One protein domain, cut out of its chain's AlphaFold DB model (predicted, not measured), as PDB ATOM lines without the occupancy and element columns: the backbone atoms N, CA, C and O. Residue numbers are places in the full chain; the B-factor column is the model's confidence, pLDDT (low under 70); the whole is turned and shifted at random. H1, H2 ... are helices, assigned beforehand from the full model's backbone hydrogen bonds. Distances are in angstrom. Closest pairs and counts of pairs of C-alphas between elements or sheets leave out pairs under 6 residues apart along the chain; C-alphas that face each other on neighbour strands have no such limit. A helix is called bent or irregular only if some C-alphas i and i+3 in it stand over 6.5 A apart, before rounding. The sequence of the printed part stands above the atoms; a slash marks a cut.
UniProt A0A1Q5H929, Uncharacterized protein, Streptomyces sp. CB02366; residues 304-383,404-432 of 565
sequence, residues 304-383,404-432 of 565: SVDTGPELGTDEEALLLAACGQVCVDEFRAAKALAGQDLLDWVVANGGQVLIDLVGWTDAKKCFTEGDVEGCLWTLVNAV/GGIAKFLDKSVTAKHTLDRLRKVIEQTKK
ATOM      1  N   SER A 304      16.550   4.521 -31.581       58.38
ATOM      2  CA  SER A 304      15.525   5.153 -32.426       58.38
ATOM      3  C   SER A 304      14.263   4.287 -32.476       58.38
ATOM      4  O   SER A 304      14.306   3.079 -32.708       58.38
ATOM      5  N   VAL A 305      13.114   4.904 -32.209       63.41
ATOM      6  CA  VAL A 305      11.835   4.195 -32.114       63.41
ATOM      7  C   VAL A 305      10.969   4.626 -33.277       63.41
ATOM      8  O   VAL A 305      10.872   5.821 -33.553       63.41
ATOM      9  N   ASP A 306      10.318   3.664 -33.930       68.50
ATOM     10  CA  ASP A 306       9.325   3.956 -34.959       68.50
ATOM     11  C   ASP A 306       8.232   4.860 -34.367       68.50
ATOM     12  O   ASP A 306       7.484   4.478 -33.461       68.50
ATOM     13  N   THR A 307       8.184   6.100 -34.849       68.50
ATOM     14  CA  THR A 307       7.198   7.093 -34.421       68.50
ATOM     15  C   THR A 307       5.905   6.983 -35.218       68.50
ATOM     16  O   THR A 307       4.992   7.773 -34.978       68.50
ATOM     17  N   GLY A 308       5.776   5.993 -36.105       70.00
ATOM     18  CA  GLY A 308       4.645   5.769 -36.997       70.00
ATOM     19  C   GLY A 308       4.638   6.712 -38.209       70.00
ATOM     20  O   GLY A 308       5.505   7.586 -38.334       70.00
ATOM     21  N   PRO A 309       3.645   6.576 -39.107       74.31
ATOM     22  CA  PRO A 309       3.574   7.361 -40.339       74.31
ATOM     23  C   PRO A 309       3.448   8.866 -40.064       74.31
ATOM     24  O   PRO A 309       3.078   9.300 -38.964       74.31
ATOM     25  N   GLU A 310       3.841   9.680 -41.046       77.56
ATOM     26  CA  GLU A 310       3.552  11.120 -41.046       77.56
ATOM     27  C   GLU A 310       2.045  11.364 -41.015       77.56
ATOM     28  O   GLU A 310       1.278  10.536 -41.504       77.56
ATOM     29  N   LEU A 311       1.642  12.495 -40.430       78.81
ATOM     30  CA  LEU A 311       0.249  12.935 -40.474       78.81
ATOM     31  C   LEU A 311      -0.191  13.035 -41.935       78.81
ATOM     32  O   LEU A 311       0.348  13.842 -42.696       78.81
ATOM     33  N   GLY A 312      -1.170  12.219 -42.321       78.44
ATOM     34  CA  GLY A 312      -1.855  12.405 -43.596       78.44
ATOM     35  C   GLY A 312      -2.656  13.711 -43.589       78.44
ATOM     36  O   GLY A 312      -3.068  14.189 -42.531       78.44
ATOM     37  N   THR A 313      -2.941  14.269 -44.766       76.06
ATOM     38  CA  THR A 313      -3.735  15.508 -44.910       76.06
ATOM     39  C   THR A 313      -5.089  15.433 -44.199       76.06
ATOM     40  O   THR A 313      -5.528  16.404 -43.584       76.06
ATOM     41  N   ASP A 314      -5.723  14.261 -44.227       77.44
ATOM     42  CA  ASP A 314      -7.031  14.034 -43.608       77.44
ATOM     43  C   ASP A 314      -6.932  13.931 -42.077       77.44
ATOM     44  O   ASP A 314      -7.825  14.372 -41.355       77.44
ATOM     45  N   GLU A 315      -5.832  13.385 -41.557       80.38
ATOM     46  CA  GLU A 315      -5.581  13.271 -40.115       80.38
ATOM     47  C   GLU A 315      -5.205  14.624 -39.505       80.38
ATOM     48  O   GLU A 315      -5.639  14.949 -38.398       80.38
ATOM     49  N   GLU A 316      -4.457  15.444 -40.248       81.56
ATOM     50  CA  GLU A 316      -4.162  16.827 -39.879       81.56
ATOM     51  C   GLU A 316      -5.446  17.659 -39.804       81.56
ATOM     52  O   GLU A 316      -5.675  18.333 -38.799       81.56
ATOM     53  N   ALA A 317      -6.342  17.537 -40.790       77.81
ATOM     54  CA  ALA A 317      -7.647  18.197 -40.756       77.81
ATOM     55  C   ALA A 317      -8.493  17.770 -39.539       77.81
ATOM     56  O   ALA A 317      -9.166  18.604 -38.929       77.81
ATOM     57  N   LEU A 318      -8.428  16.494 -39.142       77.88
ATOM     58  CA  LEU A 318      -9.128  15.980 -37.960       77.88
ATOM     59  C   LEU A 318      -8.535  16.503 -36.643       77.88
ATOM     60  O   LEU A 318      -9.298  16.836 -35.734       77.88
ATOM     61  N   LEU A 319      -7.207  16.616 -36.523       80.50
ATOM     62  CA  LEU A 319      -6.573  17.245 -35.355       80.50
ATOM     63  C   LEU A 319      -6.877  18.742 -35.277       80.50
ATOM     64  O   LEU A 319      -7.196  19.236 -34.193       80.50
ATOM     65  N   LEU A 320      -6.842  19.446 -36.414       78.88
ATOM     66  CA  LEU A 320      -7.221  20.858 -36.502       78.88
ATOM     67  C   LEU A 320      -8.674  21.072 -36.075       78.88
ATOM     68  O   LEU A 320      -8.958  21.997 -35.317       78.88
ATOM     69  N   ALA A 321      -9.588  20.205 -36.512       73.75
ATOM     70  CA  ALA A 321     -10.993  20.276 -36.120       73.75
ATOM     71  C   ALA A 321     -11.210  19.963 -34.629       73.75
ATOM     72  O   ALA A 321     -12.090  20.550 -34.004       73.75
ATOM     73  N   ALA A 322     -10.419  19.053 -34.054       79.25
ATOM     74  CA  ALA A 322     -10.571  18.640 -32.662       79.25
ATOM     75  C   ALA A 322     -10.008  19.664 -31.665       79.25
ATOM     76  O   ALA A 322     -10.623  19.912 -30.628       79.25
ATOM     77  N   CYS A 323      -8.834  20.234 -31.944       78.81
ATOM     78  CA  CYS A 323      -8.140  21.109 -30.994       78.81
ATOM     79  C   CYS A 323      -7.227  22.166 -31.641       78.81
ATOM     80  O   CYS A 323      -6.385  22.764 -30.969       78.81
ATOM     81  N   GLY A 324      -7.433  22.459 -32.927       80.38
ATOM     82  CA  GLY A 324      -6.769  23.554 -33.631       80.38
ATOM     83  C   GLY A 324      -5.290  23.308 -33.927       80.38
ATOM     84  O   GLY A 324      -4.768  22.201 -33.782       80.38
ATOM     85  N   GLN A 325      -4.601  24.373 -34.351       82.38
ATOM     86  CA  GLN A 325      -3.195  24.324 -34.773       82.38
ATOM     87  C   GLN A 325      -2.261  23.804 -33.672       82.38
ATOM     88  O   GLN A 325      -1.303  23.092 -33.958       82.38
ATOM     89  N   VAL A 326      -2.598  24.081 -32.409       80.81
ATOM     90  CA  VAL A 326      -1.826  23.648 -31.237       80.81
ATOM     91  C   VAL A 326      -1.628  22.132 -31.230       80.81
ATOM     92  O   VAL A 326      -0.528  21.667 -30.963       80.81
ATOM     93  N   CYS A 327      -2.640  21.347 -31.601       81.62
ATOM     94  CA  CYS A 327      -2.526  19.889 -31.628       81.62
ATOM     95  C   CYS A 327      -1.671  19.349 -32.776       81.62
ATOM     96  O   CYS A 327      -1.008  18.325 -32.615       81.62
ATOM     97  N   VAL A 328      -1.673  20.022 -33.927       83.12
ATOM     98  CA  VAL A 328      -0.806  19.659 -35.057       83.12
ATOM     99  C   VAL A 328       0.648  19.967 -34.714       83.12
ATOM    100  O   VAL A 328       1.529  19.133 -34.937       83.12
ATOM    101  N   ASP A 329       0.891  21.129 -34.114       85.00
ATOM    102  CA  ASP A 329       2.226  21.548 -33.695       85.00
ATOM    103  C   ASP A 329       2.747  20.659 -32.556       85.00
ATOM    104  O   ASP A 329       3.890  20.203 -32.611       85.00
ATOM    105  N   GLU A 330       1.903  20.319 -31.574       82.12
ATOM    106  CA  GLU A 330       2.226  19.359 -30.512       82.12
ATOM    107  C   GLU A 330       2.529  17.968 -31.068       82.12
ATOM    108  O   GLU A 330       3.489  17.339 -30.627       82.12
ATOM    109  N   PHE A 331       1.765  17.487 -32.055       84.94
ATOM    110  CA  PHE A 331       2.037  16.201 -32.693       84.94
ATOM    111  C   PHE A 331       3.396  16.208 -33.395       84.94
ATOM    112  O   PHE A 331       4.199  15.300 -33.185       84.94
ATOM    113  N   ARG A 332       3.684  17.231 -34.208       85.31
ATOM    114  CA  ARG A 332       4.955  17.347 -34.943       85.31
ATOM    115  C   ARG A 332       6.141  17.501 -33.990       85.31
ATOM    116  O   ARG A 332       7.158  16.833 -34.174       85.31
ATOM    117  N   ALA A 333       5.998  18.309 -32.940       82.88
ATOM    118  CA  ALA A 333       7.020  18.479 -31.910       82.88
ATOM    119  C   ALA A 333       7.253  17.184 -31.115       82.88
ATOM    120  O   ALA A 333       8.399  16.789 -30.902       82.88
ATOM    121  N   ALA A 334       6.184  16.486 -30.726       81.44
ATOM    122  CA  ALA A 334       6.274  15.198 -30.051       81.44
ATOM    123  C   ALA A 334       6.885  14.123 -30.961       81.44
ATOM    124  O   ALA A 334       7.682  13.312 -30.497       81.44
ATOM    125  N   LYS A 335       6.585  14.140 -32.264       81.94
ATOM    126  CA  LYS A 335       7.176  13.225 -33.246       81.94
ATOM    127  C   LYS A 335       8.672  13.461 -33.412       81.94
ATOM    128  O   LYS A 335       9.443  12.510 -33.311       81.94
ATOM    129  N   ALA A 336       9.077  14.716 -33.592       81.81
ATOM    130  CA  ALA A 336      10.483  15.091 -33.692       81.81
ATOM    131  C   ALA A 336      11.262  14.688 -32.433       81.81
ATOM    132  O   ALA A 336      12.345  14.118 -32.531       81.81
ATOM    133  N   LEU A 337      10.685  14.921 -31.250       74.56
ATOM    134  CA  LEU A 337      11.335  14.598 -29.986       74.56
ATOM    135  C   LEU A 337      11.377  13.085 -29.708       74.56
ATOM    136  O   LEU A 337      12.401  12.566 -29.278       74.56
ATOM    137  N   ALA A 338      10.287  12.357 -29.971       76.12
ATOM    138  CA  ALA A 338      10.220  10.911 -29.761       76.12
ATOM    139  C   ALA A 338      11.040  10.118 -30.793       76.12
ATOM    140  O   ALA A 338      11.478   9.008 -30.474       76.12
ATOM    141  N   GLY A 339      11.222  10.661 -32.000       74.88
ATOM    142  CA  GLY A 339      11.974  10.051 -33.100       74.88
ATOM    143  C   GLY A 339      13.468  10.360 -33.088       74.88
ATOM    144  O   GLY A 339      14.215   9.732 -33.832       74.88
ATOM    145  N   GLN A 340      13.913  11.290 -32.242       77.31
ATOM    146  CA  GLN A 340      15.328  11.589 -32.073       77.31
ATOM    147  C   GLN A 340      16.050  10.407 -31.409       77.31
ATOM    148  O   GLN A 340      15.606   9.896 -30.374       77.31
ATOM    149  N   ASP A 341      17.164   9.971 -32.004       78.75
ATOM    150  CA  ASP A 341      17.993   8.909 -31.438       78.75
ATOM    151  C   ASP A 341      18.752   9.412 -30.197       78.75
ATOM    152  O   ASP A 341      19.165  10.575 -30.116       78.75
ATOM    153  N   LEU A 342      18.926   8.533 -29.205       73.81
ATOM    154  CA  LEU A 342      19.652   8.860 -27.979       73.81
ATOM    155  C   LEU A 342      21.123   9.196 -28.275       73.81
ATOM    156  O   LEU A 342      21.652  10.124 -27.668       73.81
ATOM    157  N   LEU A 343      21.767   8.493 -29.213       74.38
ATOM    158  CA  LEU A 343      23.128   8.785 -29.670       74.38
ATOM    159  C   LEU A 343      23.201  10.178 -30.291       74.38
ATOM    160  O   LEU A 343      24.032  10.984 -29.877       74.38
ATOM    161  N   ASP A 344      22.292  10.491 -31.212       76.44
ATOM    162  CA  ASP A 344      22.268  11.780 -31.910       76.44
ATOM    163  C   ASP A 344      22.029  12.945 -30.947       76.44
ATOM    164  O   ASP A 344      22.675  13.991 -31.045       76.44
ATOM    165  N   TRP A 345      21.133  12.770 -29.971       79.81
ATOM    166  CA  TRP A 345      20.908  13.765 -28.927       79.81
ATOM    167  C   TRP A 345      22.152  13.954 -28.047       79.81
ATOM    168  O   TRP A 345      22.523  15.093 -27.748       79.81
ATOM    169  N   VAL A 346      22.831  12.869 -27.659       74.06
ATOM    170  CA  VAL A 346      24.062  12.924 -26.850       74.06
ATOM    171  C   VAL A 346      25.181  13.632 -27.610       74.06
ATOM    172  O   VAL A 346      25.822  14.524 -27.054       74.06
ATOM    173  N   VAL A 347      25.382  13.311 -28.888       76.31
ATOM    174  CA  VAL A 347      26.369  13.974 -29.754       76.31
ATOM    175  C   VAL A 347      26.049  15.464 -29.910       76.31
ATOM    176  O   VAL A 347      26.924  16.301 -29.674       76.31
ATOM    177  N   ALA A 348      24.790  15.813 -30.201       78.38
ATOM    178  CA  ALA A 348      24.343  17.198 -30.373       78.38
ATOM    179  C   ALA A 348      24.504  18.060 -29.108       78.38
ATOM    180  O   ALA A 348      24.661  19.277 -29.202       78.38
ATOM    181  N   ASN A 349      24.505  17.440 -27.925       76.62
ATOM    182  CA  ASN A 349      24.681  18.118 -26.639       76.62
ATOM    183  C   ASN A 349      26.111  17.986 -26.074       76.62
ATOM    184  O   ASN A 349      26.332  18.207 -24.883       76.62
ATOM    185  N   GLY A 350      27.096  17.672 -26.926       68.88
ATOM    186  CA  GLY A 350      28.523  17.696 -26.577       68.88
ATOM    187  C   GLY A 350      29.078  16.390 -26.001       68.88
ATOM    188  O   GLY A 350      30.199  16.374 -25.495       68.88
ATOM    189  N   GLY A 351      28.331  15.289 -26.090       68.62
ATOM    190  CA  GLY A 351      28.738  13.964 -25.616       68.62
ATOM    191  C   GLY A 351      29.738  13.232 -26.511       68.62
ATOM    192  O   GLY A 351      30.269  12.208 -26.090       68.62
ATOM    193  N   GLN A 352      30.065  13.773 -27.692       72.06
ATOM    194  CA  GLN A 352      31.061  13.192 -28.605       72.06
ATOM    195  C   GLN A 352      32.410  12.949 -27.909       72.06
ATOM    196  O   GLN A 352      33.014  11.900 -28.080       72.06
ATOM    197  N   VAL A 353      32.832  13.868 -27.031       68.81
ATOM    198  CA  VAL A 353      34.096  13.763 -26.278       68.81
ATOM    199  C   VAL A 353      34.134  12.532 -25.366       68.81
ATOM    200  O   VAL A 353      35.202  11.973 -25.138       68.81
ATOM    201  N   LEU A 354      32.984  12.116 -24.832       65.31
ATOM    202  CA  LEU A 354      32.875  10.929 -23.984       65.31
ATOM    203  C   LEU A 354      32.772   9.657 -24.833       65.31
ATOM    204  O   LEU A 354      33.415   8.661 -24.515       65.31
ATOM    205  N   ILE A 355      32.033   9.709 -25.942       72.94
ATOM    206  CA  ILE A 355      31.902   8.593 -26.891       72.94
ATOM    207  C   ILE A 355      33.262   8.224 -27.502       72.94
ATOM    208  O   ILE A 355      33.584   7.042 -27.584       72.94
ATOM    209  N   ASP A 356      34.083   9.217 -27.856       72.12
ATOM    210  CA  ASP A 356      35.426   9.014 -28.418       72.12
ATOM    211  C   ASP A 356      36.413   8.401 -27.405       72.12
ATOM    212  O   ASP A 356      37.424   7.823 -27.802       72.12
ATOM    213  N   LEU A 357      36.139   8.536 -26.101       71.88
ATOM    214  CA  LEU A 357      37.034   8.103 -25.026       71.88
ATOM    215  C   LEU A 357      36.745   6.676 -24.538       71.88
ATOM    216  O   LEU A 357      37.688   5.930 -24.289       71.88
ATOM    217  N   VAL A 358      35.470   6.302 -24.383       68.56
ATOM    218  CA  VAL A 358      35.069   4.993 -23.816       68.56
ATOM    219  C   VAL A 358      34.272   4.114 -24.784       68.56
ATOM    220  O   VAL A 358      33.960   2.976 -24.463       68.56
ATOM    221  N   GLY A 359      33.954   4.605 -25.984       72.50
ATOM    222  CA  GLY A 359      33.098   3.904 -26.939       72.50
ATOM    223  C   GLY A 359      31.610   3.996 -26.587       72.50
ATOM    224  O   GLY A 359      31.214   4.160 -25.433       72.50
ATOM    225  N   TRP A 360      30.746   3.900 -27.602       73.06
ATOM    226  CA  TRP A 360      29.302   4.116 -27.433       73.06
ATOM    227  C   TRP A 360      28.633   3.121 -26.474       73.06
ATOM    228  O   TRP A 360      27.763   3.513 -25.704       73.06
ATOM    229  N   THR A 361      29.037   1.848 -26.483       71.88
ATOM    230  CA  THR A 361      28.409   0.808 -25.651       71.88
ATOM    231  C   THR A 361      28.610   1.062 -24.156       71.88
ATOM    232  O   THR A 361      27.657   0.939 -23.383       71.88
ATOM    233  N   ASP A 362      29.818   1.464 -23.755       67.44
ATOM    234  CA  ASP A 362      30.146   1.748 -22.354       67.44
ATOM    235  C   ASP A 362      29.659   3.146 -21.943       67.44
ATOM    236  O   ASP A 362      29.115   3.320 -20.849       67.44
ATOM    237  N   ALA A 363      29.715   4.121 -22.859       68.44
ATOM    238  CA  ALA A 363      29.103   5.436 -22.672       68.44
ATOM    239  C   ALA A 363      27.580   5.336 -22.452       68.44
ATOM    240  O   ALA A 363      27.038   5.994 -21.567       68.44
ATOM    241  N   LYS A 364      26.876   4.479 -23.202       71.00
ATOM    242  CA  LYS A 364      25.427   4.278 -23.064       71.00
ATOM    243  C   LYS A 364      25.053   3.839 -21.646       71.00
ATOM    244  O   LYS A 364      24.210   4.488 -21.039       71.00
ATOM    245  N   LYS A 365      25.707   2.803 -21.101       67.19
ATOM    246  CA  LYS A 365      25.451   2.309 -19.730       67.19
ATOM    247  C   LYS A 365      25.710   3.380 -18.674       67.19
ATOM    248  O   LYS A 365      24.860   3.634 -17.822       67.19
ATOM    249  N   CYS A 366      26.846   4.062 -18.802       65.81
ATOM    250  CA  CYS A 366      27.259   5.164 -17.938       65.81
ATOM    251  C   CYS A 366      26.200   6.266 -17.809       65.81
ATOM    252  O   CYS A 366      25.941   6.791 -16.728       65.81
ATOM    253  N   PHE A 367      25.567   6.613 -18.926       67.31
ATOM    254  CA  PHE A 367      24.592   7.690 -18.972       67.31
ATOM    255  C   PHE A 367      23.192   7.298 -18.505       67.31
ATOM    256  O   PHE A 367      22.430   8.171 -18.088       67.31
ATOM    257  N   THR A 368      22.829   6.020 -18.600       64.19
ATOM    258  CA  THR A 368      21.451   5.566 -18.370       64.19
ATOM    259  C   THR A 368      21.238   4.942 -17.000       64.19
ATOM    260  O   THR A 368      20.141   5.055 -16.459       64.19
ATOM    261  N   GLU A 369      22.271   4.334 -16.416       62.69
ATOM    262  CA  GLU A 369      22.201   3.697 -15.092       62.69
ATOM    263  C   GLU A 369      22.579   4.662 -13.952       62.69
ATOM    264  O   GLU A 369      22.313   4.381 -12.788       62.69
ATOM    265  N   GLY A 370      23.132   5.841 -14.271       52.69
ATOM    266  CA  GLY A 370      23.414   6.899 -13.292       52.69
ATOM    267  C   GLY A 370      24.581   6.607 -12.343       52.69
ATOM    268  O   GLY A 370      24.819   7.387 -11.421       52.69
ATOM    269  N   ASP A 371      25.325   5.527 -12.575       53.72
ATOM    270  CA  ASP A 371      26.515   5.163 -11.810       53.72
ATOM    271  C   ASP A 371      27.765   5.849 -12.388       53.72
ATOM    272  O   ASP A 371      28.498   5.327 -13.236       53.72
ATOM    273  N   VAL A 372      27.982   7.084 -11.934       50.66
ATOM    274  CA  VAL A 372      29.128   7.915 -12.328       50.66
ATOM    275  C   VAL A 372      30.453   7.314 -11.834       50.66
ATOM    276  O   VAL A 372      31.482   7.506 -12.485       50.66
ATOM    277  N   GLU A 373      30.445   6.565 -10.724       45.66
ATOM    278  CA  GLU A 373      31.642   5.923 -10.161       45.66
ATOM    279  C   GLU A 373      32.062   4.699 -10.979       45.66
ATOM    280  O   GLU A 373      33.229   4.609 -11.370       45.66
ATOM    281  N   GLY A 374      31.131   3.807 -11.326       53.66
ATOM    282  CA  GLY A 374      31.421   2.641 -12.170       53.66
ATOM    283  C   GLY A 374      31.980   3.032 -13.542       53.66
ATOM    284  O   GLY A 374      32.927   2.425 -14.043       53.66
ATOM    285  N   CYS A 375      31.462   4.122 -14.104       56.50
ATOM    286  CA  CYS A 375      31.875   4.645 -15.396       56.50
ATOM    287  C   CYS A 375      33.272   5.300 -15.395       56.50
ATOM    288  O   CYS A 375      34.040   5.139 -16.352       56.50
ATOM    289  N   LEU A 376      33.648   5.989 -14.308       53.91
ATOM    290  CA  LEU A 376      35.009   6.516 -14.135       53.91
ATOM    291  C   LEU A 376      36.033   5.393 -13.892       53.91
ATOM    292  O   LEU A 376      37.194   5.531 -14.280       53.91
ATOM    293  N   TRP A 377      35.618   4.269 -13.297       49.44
ATOM    294  CA  TRP A 377      36.488   3.112 -13.058       49.44
ATOM    295  C   TRP A 377      36.805   2.304 -14.325       49.44
ATOM    296  O   TRP A 377      37.915   1.783 -14.446       49.44
ATOM    297  N   THR A 378      35.917   2.265 -15.324       53.28
ATOM    298  CA  THR A 378      36.221   1.680 -16.649       53.28
ATOM    299  C   THR A 378      37.402   2.364 -17.355       53.28
ATOM    300  O   THR A 378      38.160   1.704 -18.066       53.28
ATOM    301  N   LEU A 379      37.636   3.653 -17.085       49.88
ATOM    302  CA  LEU A 379      38.770   4.438 -17.598       49.88
ATOM    303  C   LEU A 379      40.123   4.067 -16.968       49.88
ATOM    304  O   LEU A 379      41.167   4.399 -17.520       49.88
ATOM    305  N   VAL A 380      40.125   3.357 -15.838       51.22
ATOM    306  CA  VAL A 380      41.355   2.912 -15.161       51.22
ATOM    307  C   VAL A 380      41.856   1.568 -15.716       51.22
ATOM    308  O   VAL A 380      43.042   1.268 -15.606       51.22
ATOM    309  N   ASN A 381      40.999   0.789 -16.389       44.19
ATOM    310  CA  ASN A 381      41.361  -0.525 -16.941       44.19
ATOM    311  C   ASN A 381      41.715  -0.517 -18.441       44.19
ATOM    312  O   ASN A 381      42.197  -1.530 -18.952       44.19
ATOM    313  N   ALA A 382      41.538   0.605 -19.147       47.44
ATOM    314  CA  ALA A 382      41.877   0.744 -20.563       47.44
ATOM    315  C   ALA A 382      42.886   1.892 -20.791       47.44
ATOM    316  O   ALA A 382      42.521   3.052 -20.911       47.44
ATOM    317  N   VAL A 383      44.158   1.508 -20.944       39.94
ATOM    318  CA  VAL A 383      45.290   2.283 -21.499       39.94
ATOM    319  C   VAL A 383      45.951   3.344 -20.589       39.94
ATOM    320  O   VAL A 383      45.377   4.337 -20.163       39.94
ATOM    321  N   GLY A 404      22.061  14.910 -16.175       61.69
ATOM    322  CA  GLY A 404      20.772  15.568 -15.914       61.69
ATOM    323  C   GLY A 404      19.953  15.837 -17.187       61.69
ATOM    324  O   GLY A 404      18.719  15.825 -17.161       61.69
ATOM    325  N   GLY A 405      20.631  16.059 -18.316       70.06
ATOM    326  CA  GLY A 405      20.012  16.293 -19.616       70.06
ATOM    327  C   GLY A 405      19.386  15.038 -20.235       70.06
ATOM    328  O   GLY A 405      18.291  15.134 -20.781       70.06
ATOM    329  N   ILE A 406      20.019  13.870 -20.089       68.94
ATOM    330  CA  ILE A 406      19.544  12.583 -20.620       68.94
ATOM    331  C   ILE A 406      18.305  12.111 -19.873       68.94
ATOM    332  O   ILE A 406      17.330  11.739 -20.516       68.94
ATOM    333  N   ALA A 407      18.282  12.193 -18.540       66.94
ATOM    334  CA  ALA A 407      17.080  11.860 -17.773       66.94
ATOM    335  C   ALA A 407      15.883  12.721 -18.215       66.94
ATOM    336  O   ALA A 407      14.792  12.203 -18.445       66.94
ATOM    337  N   LYS A 408      16.113  14.023 -18.430       74.44
ATOM    338  CA  LYS A 408      15.099  14.969 -18.915       74.44
ATOM    339  C   LYS A 408      14.721  14.740 -20.383       74.44
ATOM    340  O   LYS A 408      13.572  14.957 -20.750       74.44
ATOM    341  N   PHE A 409      15.658  14.323 -21.232       77.31
ATOM    342  CA  PHE A 409      15.393  13.951 -22.622       77.31
ATOM    343  C   PHE A 409      14.566  12.668 -22.706       77.31
ATOM    344  O   PHE A 409      13.578  12.645 -23.433       77.31
ATOM    345  N   LEU A 410      14.921  11.633 -21.942       74.56
ATOM    346  CA  LEU A 410      14.183  10.372 -21.879       74.56
ATOM    347  C   LEU A 410      12.769  10.592 -21.327       74.56
ATOM    348  O   LEU A 410      11.813  10.111 -21.927       74.56
ATOM    349  N   ASP A 411      12.623  11.386 -20.265       74.81
ATOM    350  CA  ASP A 411      11.327  11.779 -19.695       74.81
ATOM    351  C   ASP A 411      10.448  12.524 -20.712       74.81
ATOM    352  O   ASP A 411       9.307  12.140 -20.992       74.81
ATOM    353  N   LYS A 412      11.016  13.536 -21.379       78.50
ATOM    354  CA  LYS A 412      10.312  14.261 -22.440       78.50
ATOM    355  C   LYS A 412      10.010  13.378 -23.652       78.50
ATOM    356  O   LYS A 412       8.964  13.561 -24.259       78.50
ATOM    357  N   SER A 413      10.868  12.417 -23.996       74.88
ATOM    358  CA  SER A 413      10.669  11.489 -25.121       74.88
ATOM    359  C   SER A 413       9.575  10.459 -24.839       74.88
ATOM    360  O   SER A 413       8.778  10.145 -25.725       74.88
ATOM    361  N   VAL A 414       9.486   9.960 -23.602       76.00
ATOM    362  CA  VAL A 414       8.381   9.101 -23.141       76.00
ATOM    363  C   VAL A 414       7.072   9.894 -23.122       76.00
ATOM    364  O   VAL A 414       6.068   9.442 -23.674       76.00
ATOM    365  N   THR A 415       7.099  11.119 -22.594       79.75
ATOM    366  CA  THR A 415       5.953  12.043 -22.615       79.75
ATOM    367  C   THR A 415       5.513  12.367 -24.043       79.75
ATOM    368  O   THR A 415       4.320  12.374 -24.345       79.75
ATOM    369  N   ALA A 416       6.460  12.580 -24.954       79.81
ATOM    370  CA  ALA A 416       6.198  12.801 -26.367       79.81
ATOM    371  C   ALA A 416       5.536  11.579 -27.021       79.81
ATOM    372  O   ALA A 416       4.555  11.737 -27.743       79.81
ATOM    373  N   LYS A 417       5.968  10.352 -26.702       78.19
ATOM    374  CA  LYS A 417       5.295   9.134 -27.180       78.19
ATOM    375  C   LYS A 417       3.852   9.033 -26.674       78.19
ATOM    376  O   LYS A 417       2.945   8.823 -27.473       78.19
ATOM    377  N   HIS A 418       3.618   9.266 -25.383       78.94
ATOM    378  CA  HIS A 418       2.257   9.306 -24.835       78.94
ATOM    379  C   HIS A 418       1.397  10.402 -25.472       78.94
ATOM    380  O   HIS A 418       0.199  10.212 -25.677       78.94
ATOM    381  N   THR A 419       2.011  11.532 -25.822       82.31
ATOM    382  CA  THR A 419       1.349  12.636 -26.522       82.31
ATOM    383  C   THR A 419       0.953  12.218 -27.940       82.31
ATOM    384  O   THR A 419      -0.191  12.445 -28.326       82.31
ATOM    385  N   LEU A 420       1.825  11.523 -28.681       81.94
ATOM    386  CA  LEU A 420       1.497  10.943 -29.992       81.94
ATOM    387  C   LEU A 420       0.359   9.924 -29.896       81.94
ATOM    388  O   LEU A 420      -0.587  10.002 -30.676       81.94
ATOM    389  N   ASP A 421       0.400   9.013 -28.923       83.19
ATOM    390  CA  ASP A 421      -0.644   7.997 -28.730       83.19
ATOM    391  C   ASP A 421      -1.992   8.640 -28.366       83.19
ATOM    392  O   ASP A 421      -3.038   8.275 -28.912       83.19
ATOM    393  N   ARG A 422      -1.976   9.653 -27.490       84.00
ATOM    394  CA  ARG A 422      -3.160  10.446 -27.131       84.00
ATOM    395  C   ARG A 422      -3.743  11.151 -28.353       84.00
ATOM    396  O   ARG A 422      -4.946  11.060 -28.580       84.00
ATOM    397  N   LEU A 423      -2.915  11.842 -29.135       84.00
ATOM    398  CA  LEU A 423      -3.366  12.611 -30.299       84.00
ATOM    399  C   LEU A 423      -3.850  11.699 -31.437       84.00
ATOM    400  O   LEU A 423      -4.873  11.989 -32.050       84.00
ATOM    401  N   ARG A 424      -3.221  10.537 -31.658       84.94
ATOM    402  CA  ARG A 424      -3.741   9.501 -32.574       84.94
ATOM    403  C   ARG A 424      -5.095   8.967 -32.130       84.94
ATOM    404  O   ARG A 424      -5.993   8.804 -32.949       84.94
ATOM    405  N   LYS A 425      -5.282   8.761 -30.827       84.38
ATOM    406  CA  LYS A 425      -6.577   8.355 -30.276       84.38
ATOM    407  C   LYS A 425      -7.645   9.436 -30.455       84.38
ATOM    408  O   LYS A 425      -8.790   9.093 -30.726       84.38
ATOM    409  N   VAL A 426      -7.280  10.716 -30.360       79.94
ATOM    410  CA  VAL A 426      -8.174  11.836 -30.702       79.94
ATOM    411  C   VAL A 426      -8.550  11.785 -32.182       79.94
ATOM    412  O   VAL A 426      -9.734  11.852 -32.484       79.94
ATOM    413  N   ILE A 427      -7.598  11.572 -33.096       82.31
ATOM    414  CA  ILE A 427      -7.899  11.383 -34.528       82.31
ATOM    415  C   ILE A 427      -8.897  10.236 -34.726       82.31
ATOM    416  O   ILE A 427      -9.908  10.411 -35.403       82.31
ATOM    417  N   GLU A 428      -8.669   9.079 -34.096       82.81
ATOM    418  CA  GLU A 428      -9.588   7.937 -34.179       82.81
ATOM    419  C   GLU A 428     -10.973   8.234 -33.596       82.81
ATOM    420  O   GLU A 428     -11.986   7.814 -34.160       82.81
ATOM    421  N   GLN A 429     -11.037   8.921 -32.457       78.50
ATOM    422  CA  GLN A 429     -12.292   9.265 -31.794       78.50
ATOM    423  C   GLN A 429     -13.070  10.305 -32.584       78.50
ATOM    424  O   GLN A 429     -14.262  10.114 -32.778       78.50
ATOM    425  N   THR A 430     -12.421  11.341 -33.107       71.12
ATOM    426  CA  THR A 430     -13.041  12.346 -33.979       71.12
ATOM    427  C   THR A 430     -13.515  11.711 -35.286       71.12
ATOM    428  O   THR A 430     -14.630  11.977 -35.730       71.12
ATOM    429  N   LYS A 431     -12.739  10.773 -35.849       77.69
ATOM    430  CA  LYS A 431     -13.141   9.960 -37.009       77.69
ATOM    431  C   LYS A 431     -14.367   9.085 -36.716       77.69
ATOM    432  O   LYS A 431     -15.230   8.945 -37.576       77.69
ATOM    433  N   LYS A 432     -14.474   8.520 -35.508       72.69
ATOM    434  CA  LYS A 432     -15.642   7.737 -35.049       72.69
ATOM    435  C   LYS A 432     -16.841   8.612 -34.663       72.69
ATOM    436  O   LYS A 432     -17.978   8.191 -34.834       72.69
TER     437      LYS A 432
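Overview. This is residues 304 to 383 and 404 to 432 of the 565 residues of an uncharacterized protein of Streptomyces sp. CB02366 (UniProt A0A1Q5H929). A rod is built along one long helix, H6; H2 packs on its residues 412 to 423, H1 on 423 to 431, and H3, H4 and H5 make a loose head at the other end. The printed part has 109 residues with six named helices, H1 to H6 in order, and no named strand: all helix. It is loose, radius of gyration of the C-alphas 18.6 A, spanning 61 by 19 by 19 A.

Along the chain. H1, residues 313 to 323, begins at C-alpha 313 (-3.735, 15.508, -44.910). H2 is residues 325 to 339, 20.9 A. H3, 342 to 358, is irregular, C-alphas 349 and 352 being 8.3 A apart, with a kink of 113 degrees near residue 350. H4 is 360 to 368, H5 372 to 381. H6, 404 to 432, 41.9 A, ends at C-alpha 432 (-15.642, 7.737, -35.049).

Arrangement. H6, the hub, touches H2 at a steep tilt of 49 degrees, opposite ways; closest are the C-alphas of Ala 334 and Ala 416, 4.4 A. H4 and H5 form a hairpin, closest C-alphas Cys 366 and Cys 375, 5.3 A. Every O i to N i+4 pair is within hydrogen-bond range in H1, H2 and H6, but 8 of 13 in H3, 4 of 5 in H4, 3 of 6 in H5.

Size, cuts and confidence. Residues 384 to 403 are cut out, C-alphas 383 and 404 being 28.4 A apart. Residues 365 to 383 are among those with pLDDT under 70.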